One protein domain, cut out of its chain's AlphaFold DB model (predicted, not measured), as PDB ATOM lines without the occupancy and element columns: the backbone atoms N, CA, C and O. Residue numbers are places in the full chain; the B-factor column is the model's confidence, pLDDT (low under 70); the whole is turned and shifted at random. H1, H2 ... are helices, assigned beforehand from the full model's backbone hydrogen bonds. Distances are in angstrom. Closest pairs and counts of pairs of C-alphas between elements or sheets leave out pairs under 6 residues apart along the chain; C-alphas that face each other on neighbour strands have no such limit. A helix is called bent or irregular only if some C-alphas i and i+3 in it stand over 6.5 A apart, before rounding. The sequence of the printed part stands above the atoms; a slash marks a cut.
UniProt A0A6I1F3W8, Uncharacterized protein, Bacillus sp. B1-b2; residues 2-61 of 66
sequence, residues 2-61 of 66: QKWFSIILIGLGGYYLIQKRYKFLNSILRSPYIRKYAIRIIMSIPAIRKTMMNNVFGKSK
ATOM      1  N   GLN A   2     151.265 176.370 211.582       74.06
ATOM      2  CA  GLN A   2     151.794 176.638 212.942       74.06
ATOM      3  C   GLN A   2     152.943 177.672 213.032       74.06
ATOM      4  O   GLN A   2     152.992 178.459 213.974       74.06
ATOM      5  N   LYS A   3     153.843 177.721 212.040       80.00
ATOM      6  CA  LYS A   3     154.980 178.666 212.026       80.00
ATOM      7  C   LYS A   3     154.536 180.135 211.969       80.00
ATOM      8  O   LYS A   3     155.114 180.974 212.650       80.00
ATOM      9  N   TRP A   4     153.475 180.423 211.215       86.56
ATOM     10  CA  TRP A   4     152.915 181.770 211.076       86.56
ATOM     11  C   TRP A   4     152.289 182.270 212.377       86.56
ATOM     12  O   TRP A   4     152.538 183.402 212.777       86.56
ATOM     13  N   PHE A   5     151.563 181.401 213.087       86.00
ATOM     14  CA  PHE A   5     151.026 181.730 214.407       86.00
ATOM     15  C   PHE A   5     152.132 182.068 215.407       86.00
ATOM     16  O   PHE A   5     152.000 183.041 216.137       86.00
ATOM     17  N   SER A   6     153.244 181.326 215.399       85.06
ATOM     18  CA  SER A   6     154.376 181.593 216.296       85.06
ATOM     19  C   SER A   6     155.012 182.965 216.032       85.06
ATOM     20  O   SER A   6     155.269 183.729 216.957       85.06
ATOM     21  N   ILE A   7     155.184 183.326 214.758       87.94
ATOM     22  CA  ILE A   7     155.699 184.638 214.341       87.94
ATOM     23  C   ILE A   7     154.763 185.781 214.746       87.94
ATOM     24  O   ILE A   7     155.224 186.788 215.283       87.94
ATOM     25  N   ILE A   8     153.454 185.610 214.556       90.25
ATOM     26  CA  ILE A   8     152.455 186.603 214.967       90.25
ATOM     27  C   ILE A   8     152.439 186.745 216.494       90.25
ATOM     28  O   ILE A   8     152.381 187.859 217.009       90.25
ATOM     29  N   LEU A   9     152.557 185.636 217.227       87.56
ATOM     30  CA  LEU A   9     152.577 185.632 218.688       87.56
ATOM     31  C   LEU A   9     153.824 186.332 219.246       87.56
ATOM     32  O   LEU A   9     153.720 187.102 220.198       87.56
ATOM     33  N   ILE A  10     154.990 186.117 218.629       89.31
ATOM     34  CA  ILE A  10     156.234 186.815 218.982       89.31
ATOM     35  C   ILE A  10     156.112 188.312 218.673       89.31
ATOM     36  O   ILE A  10     156.500 189.131 219.504       89.31
ATOM     37  N   GLY A  11     155.539 188.681 217.523       89.38
ATOM     38  CA  GLY A  11     155.326 190.079 217.142       89.38
ATOM     39  C   GLY A  11     154.376 190.816 218.092       89.38
ATOM     40  O   GLY A  11     154.714 191.884 218.601       89.38
ATOM     41  N   LEU A  12     153.220 190.221 218.394       87.19
ATOM     42  CA  LEU A  12     152.238 190.780 219.330       87.19
ATOM     43  C   LEU A  12     152.771 190.818 220.765       87.19
ATOM     44  O   LEU A  12     152.602 191.821 221.461       87.19
ATOM     45  N   GLY A  13     153.453 189.755 221.194       84.50
ATOM     46  CA  GLY A  13     154.121 189.699 222.490       84.50
ATOM     47  C   GLY A  13     155.170 190.801 222.618       84.50
ATOM     48  O   GLY A  13     155.117 191.593 223.555       84.50
ATOM     49  N   GLY A  14     156.069 190.921 221.639       84.94
ATOM     50  CA  GLY A  14     157.090 191.970 221.592       84.94
ATOM     51  C   GLY A  14     156.497 193.381 221.596       84.94
ATOM     52  O   GLY A  14     156.949 194.235 222.358       84.94
ATOM     53  N   TYR A  15     155.435 193.613 220.823       85.75
ATOM     54  CA  TYR A  15     154.737 194.899 220.790       85.75
ATOM     55  C   TYR A  15     154.141 195.271 222.157       85.75
ATOM     56  O   TYR A  15     154.332 196.389 222.645       85.75
ATOM     57  N   TYR A  16     153.490 194.318 222.831       85.75
ATOM     58  CA  TYR A  16     152.924 194.530 224.165       85.75
ATOM     59  C   TYR A  16     154.004 194.832 225.218       85.75
ATOM     60  O   TYR A  16     153.825 195.702 226.078       85.75
ATOM     61  N   LEU A  17     155.149 194.149 225.127       83.06
ATOM     62  CA  LEU A  17     156.300 194.374 226.002       83.06
ATOM     63  C   LEU A  17     156.877 195.786 225.847       83.06
ATOM     64  O   LEU A  17     157.189 196.425 226.852       83.06
ATOM     65  N   ILE A  18     156.967 196.300 224.616       82.25
ATOM     66  CA  ILE A  18     157.456 197.661 224.339       82.25
ATOM     67  C   ILE A  18     156.459 198.712 224.835       82.25
ATOM     68  O   ILE A  18     156.858 199.682 225.486       82.25
ATOM     69  N   GLN A  19     155.158 198.511 224.606       85.06
ATOM     70  CA  GLN A  19     154.127 199.448 225.058       85.06
ATOM     71  C   GLN A  19     154.117 199.588 226.589       85.06
ATOM     72  O   GLN A  19     153.961 200.686 227.124       85.06
ATOM     73  N   LYS A  20     154.347 198.484 227.312       85.75
ATOM     74  CA  LYS A  20     154.434 198.460 228.780       85.75
ATOM     75  C   LYS A  20     155.866 198.341 229.293       85.75
ATOM     76  O   LYS A  20     156.065 197.802 230.384       85.75
ATOM     77  N   ARG A  21     156.837 198.908 228.564       80.31
ATOM     78  CA  ARG A  21     158.280 198.821 228.858       80.31
ATOM     79  C   ARG A  21     158.614 198.951 230.342       80.31
ATOM     80  O   ARG A  21     159.297 198.101 230.900       80.31
ATOM     81  N   TYR A  22     158.063 199.965 231.009       86.94
ATOM     82  CA  TYR A  22     158.367 200.250 232.411       86.94
ATOM     83  C   TYR A  22     157.739 199.247 233.378       86.94
ATOM     84  O   TYR A  22     158.388 198.835 234.332       86.94
ATOM     85  N   LYS A  23     156.498 198.809 233.128       85.50
ATOM     86  CA  LYS A  23     155.841 197.792 233.964       85.50
ATOM     87  C   LYS A  23     156.516 196.436 233.795       85.50
ATOM     88  O   LYS A  23     156.697 195.722 234.775       85.50
ATOM     89  N   PHE A  24     156.919 196.106 232.572       86.12
ATOM     90  CA  PHE A  24     157.629 194.870 232.281       86.12
ATOM     91  C   PHE A  24     159.019 194.845 232.920       86.12
ATOM     92  O   PHE A  24     159.322 193.917 233.665       86.12
ATOM     93  N   LEU A  25     159.823 195.893 232.716       86.25
ATOM     94  CA  LEU A  25     161.137 196.020 233.350       86.25
ATOM     95  C   LEU A  25     161.034 195.980 234.873       86.25
ATOM     96  O   LEU A  25     161.813 195.284 235.513       86.25
ATOM     97  N   ASN A  26     160.050 196.662 235.461       89.56
ATOM     98  CA  ASN A  26     159.873 196.639 236.908       89.56
ATOM     99  C   ASN A  26     159.504 195.235 237.417       89.56
ATOM    100  O   ASN A  26     160.040 194.784 238.424       89.56
ATOM    101  N   SER A  27     158.650 194.501 236.698       87.75
ATOM    102  CA  SER A  27     158.343 193.098 237.012       87.75
ATOM    103  C   SER A  27     159.566 192.185 236.877       87.75
ATOM    104  O   SER A  27     159.770 191.311 237.719       87.75
ATOM    105  N   ILE A  28     160.408 192.410 235.863       88.00
ATOM    106  CA  ILE A  28     161.667 191.681 235.668       88.00
ATOM    107  C   ILE A  28     162.620 191.936 236.835       88.00
ATOM    108  O   ILE A  28     163.103 190.996 237.462       88.00
ATOM    109  N   LEU A  29     162.871 193.208 237.145       87.25
ATOM    110  CA  LEU A  29     163.812 193.629 238.181       87.25
ATOM    111  C   LEU A  29     163.335 193.248 239.588       87.25
ATOM    112  O   LEU A  29     164.152 192.955 240.461       87.25
ATOM    113  N   ARG A  30     162.016 193.195 239.807       89.69
ATOM    114  CA  ARG A  30     161.419 192.734 241.066       89.69
ATOM    115  C   ARG A  30     161.562 191.225 241.268       89.69
ATOM    116  O   ARG A  30     161.546 190.768 242.410       89.69
ATOM    117  N   SER A  31     161.696 190.442 240.197       92.69
ATOM    118  CA  SER A  31     161.711 188.983 240.294       92.69
ATOM    119  C   SER A  31     162.988 188.465 240.976       92.69
ATOM    120  O   SER A  31     164.097 188.668 240.465       92.69
ATOM    121  N   PRO A  32     162.871 187.725 242.099       90.25
ATOM    122  CA  PRO A  32     164.031 187.172 242.796       90.25
ATOM    123  C   PRO A  32     164.761 186.119 241.953       90.25
ATOM    124  O   PRO A  32     165.981 185.985 242.053       90.25
ATOM    125  N   TYR A  33     164.035 185.404 241.088       93.25
ATOM    126  CA  TYR A  33     164.614 184.415 240.183       93.25
ATOM    127  C   TYR A  33     165.500 185.077 239.136       93.25
ATOM    128  O   TYR A  33     166.656 184.690 238.982       93.25
ATOM    129  N   ILE A  34     164.994 186.118 238.471       93.00
ATOM    130  CA  ILE A  34     165.745 186.849 237.443       93.00
ATOM    131  C   ILE A  34     167.010 187.449 238.050       93.00
ATOM    132  O   ILE A  34     168.094 187.293 237.493       93.00
ATOM    133  N   ARG A  35     166.899 188.036 239.246       90.88
ATOM    134  CA  ARG A  35     168.055 188.539 239.991       90.88
ATOM    135  C   ARG A  35     169.083 187.441 240.274       90.88
ATOM    136  O   ARG A  35     170.271 187.662 240.063       90.88
ATOM    137  N   LYS A  36     168.655 186.249 240.710       93.25
ATOM    138  CA  LYS A  36     169.560 185.114 240.963       93.25
ATOM    139  C   LYS A  36     170.303 184.684 239.698       93.25
ATOM    140  O   LYS A  36     171.511 184.460 239.760       93.25
ATOM    141  N   TYR A  37     169.608 184.586 238.565       94.94
ATOM    142  CA  TYR A  37     170.237 184.251 237.285       94.94
ATOM    143  C   TYR A  37     171.214 185.335 236.831       94.94
ATOM    144  O   TYR A  37     172.351 185.013 236.496       94.94
ATOM    145  N   ALA A  38     170.815 186.605 236.895       92.62
ATOM    146  CA  ALA A  38     171.676 187.727 236.544       92.62
ATOM    147  C   ALA A  38     172.956 187.745 237.395       92.62
ATOM    148  O   ALA A  38     174.053 187.798 236.849       92.62
ATOM    149  N   ILE A  39     172.835 187.604 238.721       92.81
ATOM    150  CA  ILE A  39     173.993 187.540 239.626       92.81
ATOM    151  C   ILE A  39     174.877 186.341 239.288       92.81
ATOM    152  O   ILE A  39     176.092 186.490 239.237       92.81
ATOM    153  N   ARG A  40     174.297 185.162 239.029       94.38
ATOM    154  CA  ARG A  40     175.065 183.965 238.654       94.38
ATOM    155  C   ARG A  40     175.888 184.192 237.385       94.38
ATOM    156  O   ARG A  40     177.039 183.772 237.346       94.38
ATOM    157  N   ILE A  41     175.311 184.842 236.375       93.94
ATOM    158  CA  ILE A  41     176.000 185.160 235.117       93.94
ATOM    159  C   ILE A  41     177.106 186.190 235.362       93.94
ATOM    160  O   ILE A  41     178.223 186.016 234.900       93.94
ATOM    161  N   ILE A  42     176.829 187.247 236.123       93.62
ATOM    162  CA  ILE A  42     177.811 188.306 236.389       93.62
ATOM    163  C   ILE A  42     178.981 187.772 237.235       93.62
ATOM    164  O   ILE A  42     180.141 188.068 236.957       93.62
ATOM    165  N   MET A  43     178.692 186.948 238.245       93.31
ATOM    166  CA  MET A  43     179.690 186.367 239.151       93.31
ATOM    167  C   MET A  43     180.505 185.226 238.531       93.31
ATOM    168  O   MET A  43     181.518 184.836 239.115       93.31
ATOM    169  N   SER A  44     180.103 184.682 237.376       93.62
ATOM    170  CA  SER A  44     180.932 183.705 236.658       93.62
ATOM    171  C   SER A  44     182.164 184.357 236.024       93.62
ATOM    172  O   SER A  44     183.148 183.672 235.754       93.62
ATOM    173  N   ILE A  45     182.146 185.683 235.841       96.00
ATOM    174  CA  ILE A  45     183.250 186.443 235.261       96.00
ATOM    175  C   ILE A  45     184.242 186.815 236.378       96.00
ATOM    176  O   ILE A  45     183.902 187.611 237.261       96.00
ATOM    177  N   PRO A  46     185.487 186.303 236.358       89.56
ATOM    178  CA  PRO A  46     186.428 186.450 237.471       89.56
ATOM    179  C   PRO A  46     186.838 187.905 237.743       89.56
ATOM    180  O   PRO A  46     186.948 188.299 238.904       89.56
ATOM    181  N   ALA A  47     187.008 188.723 236.697       91.75
ATOM    182  CA  ALA A  47     187.350 190.140 236.837       91.75
ATOM    183  C   ALA A  47     186.247 190.924 237.566       91.75
ATOM    184  O   ALA A  47     186.518 191.647 238.525       91.75
ATOM    185  N   ILE A  48     184.990 190.719 237.162       92.69
ATOM    186  CA  ILE A  48     183.836 191.393 237.763       92.69
ATOM    187  C   ILE A  48     183.626 190.893 239.189       92.69
ATOM    188  O   ILE A  48     183.455 191.699 240.102       92.69
ATOM    189  N   ARG A  49     183.721 189.576 239.405       90.81
ATOM    190  CA  ARG A  49     183.634 188.965 240.733       90.81
ATOM    191  C   ARG A  49     184.650 189.568 241.705       90.81
ATOM    192  O   ARG A  49     184.264 189.910 242.819       90.81
ATOM    193  N   LYS A  50     185.919 189.726 241.301       90.75
ATOM    194  CA  LYS A  50     186.977 190.301 242.153       90.75
ATOM    195  C   LYS A  50     186.645 191.738 242.560       90.75
ATOM    196  O   LYS A  50     186.702 192.056 243.745       90.75
ATOM    197  N   THR A  51     186.239 192.576 241.608       90.94
ATOM    198  CA  THR A  51     185.844 193.969 241.871       90.94
ATOM    199  C   THR A  51     184.615 194.047 242.773       90.94
ATOM    200  O   THR A  51     184.597 194.808 243.735       90.94
ATOM    201  N   MET A  52     183.597 193.227 242.511       90.62
ATOM    202  CA  MET A  52     182.354 193.221 243.283       90.62
ATOM    203  C   MET A  52     182.580 192.719 244.714       90.62
ATOM    204  O   MET A  52     182.103 193.340 245.658       90.62
ATOM    205  N   MET A  53     183.361 191.647 244.893       90.38
ATOM    206  CA  MET A  53     183.749 191.158 246.219       90.38
ATOM    207  C   MET A  53     184.578 192.195 246.982       90.38
ATOM    208  O   MET A  53     184.345 192.385 248.171       90.38
ATOM    209  N   ASN A  54     185.495 192.899 246.317       88.81
ATOM    210  CA  ASN A  54     186.265 193.964 246.953       88.81
ATOM    211  C   ASN A  54     185.384 195.161 247.346       88.81
ATOM    212  O   ASN A  54     185.536 195.708 248.425       88.81
ATOM    213  N   ASN A  55     184.411 195.543 246.522       88.19
ATOM    214  CA  ASN A  55     183.527 196.663 246.849       88.19
ATOM    215  C   ASN A  55     182.530 196.327 247.970       88.19
ATOM    216  O   ASN A  55     182.243 197.179 248.806       88.19
ATOM    217  N   VAL A  56     182.003 195.098 247.998       86.00
ATOM    218  CA  VAL A  56     181.014 194.666 249.003       86.00
ATOM    219  C   VAL A  56     181.680 194.293 250.328       86.00
ATOM    220  O   VAL A  56     181.173 194.653 251.385       86.00
ATOM    221  N   PHE A  57     182.812 193.585 250.282       85.06
ATOM    222  CA  PHE A  57     183.473 193.034 251.470       85.06
ATOM    223  C   PHE A  57     184.812 193.705 251.804       85.06
ATOM    224  O   PHE A  57     185.296 193.561 252.921       85.06
ATOM    225  N   GLY A  58     185.431 194.440 250.878       71.50
ATOM    226  CA  GLY A  58     186.738 195.076 251.096       71.50
ATOM    227  C   GLY A  58     186.699 196.214 252.113       71.50
ATOM    228  O   GLY A  58     187.651 196.354 252.871       71.50
ATOM    229  N   LYS A  59     185.562 196.910 252.262       61.50
ATOM    230  CA  LYS A  59     185.358 197.899 253.339       61.50
ATOM    231  C   LYS A  59     185.517 197.316 254.753       61.50
ATOM    232  O   LYS A  59     185.757 198.064 255.688       61.50
ATOM    233  N   SER A  60     185.391 195.995 254.916       58.41
ATOM    234  CA  SER A  60     185.589 195.309 256.200       58.41
ATOM    235  C   SER A  60     187.062 195.107 256.564       58.41
ATOM    236  O   SER A  60     187.345 194.756 257.707       58.41
ATOM    237  N   LYS A  61     188.001 195.250 255.618       56.12
ATOM    238  CA  LYS A  61     189.431 195.069 255.908       56.12
ATOM    239  C   LYS A  61     190.073 196.327 256.481       56.12
ATOM    240  O   LYS A  61     190.982 196.201 257.292       56.12
TER     241      LYS A  61
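This is residues 2 to 61 of the 66 residues of an uncharacterized protein of Bacillus sp. B1-b2 (UniProt A0A6I1F3W8). Four helices, H1 to H4, follow one another in an open zigzag, turning a corner at each link, with no shared core. The printed part has 60 residues, 55 of them in the four named helices, with no named strand, and its class is all helix. The whole is extended, radius of gyration of the C-alphas 18.2 A, spanning 58 by 24 by 16 A.

Find C-alpha 2 at (151.794, 176.638, 212.942); from there H1, residues 2 to 19, runs 25.9 A. H2 is residues 21 to 30 and H3 residues 32 to 43. H4, residues 46 to 60, runs 20.7 A to C-alpha 60 at (185.589, 195.309, 256.200); it is only just irregular, C-alphas 56 and 59 being 6.9 A apart.

H1 and H2 are close but not clearly touching, about perpendicular at 90 degrees; their closest C-alphas, Leu 17 and Phe 24, are 6.4 A apart. H2 and H3 are likewise close but not clearly touching, at 79 degrees, closest at C-alphas 28 and 34, 6.6 A. H3 and H4 only just touch, only at the corner, with 3 pairs of C-alphas within 8 A, closest Met 43 and Arg 49, 5.0 A. Every O i to N i+4 pair is within hydrogen-bond range in H1, H2 and H3, and 9 of 11 in H4.

C-alphas 2 and 61, the farthest apart, are 60.0 A apart. The printed part has no cut, its three links are tight, and pLDDT is under 70 at residues 59 to 61.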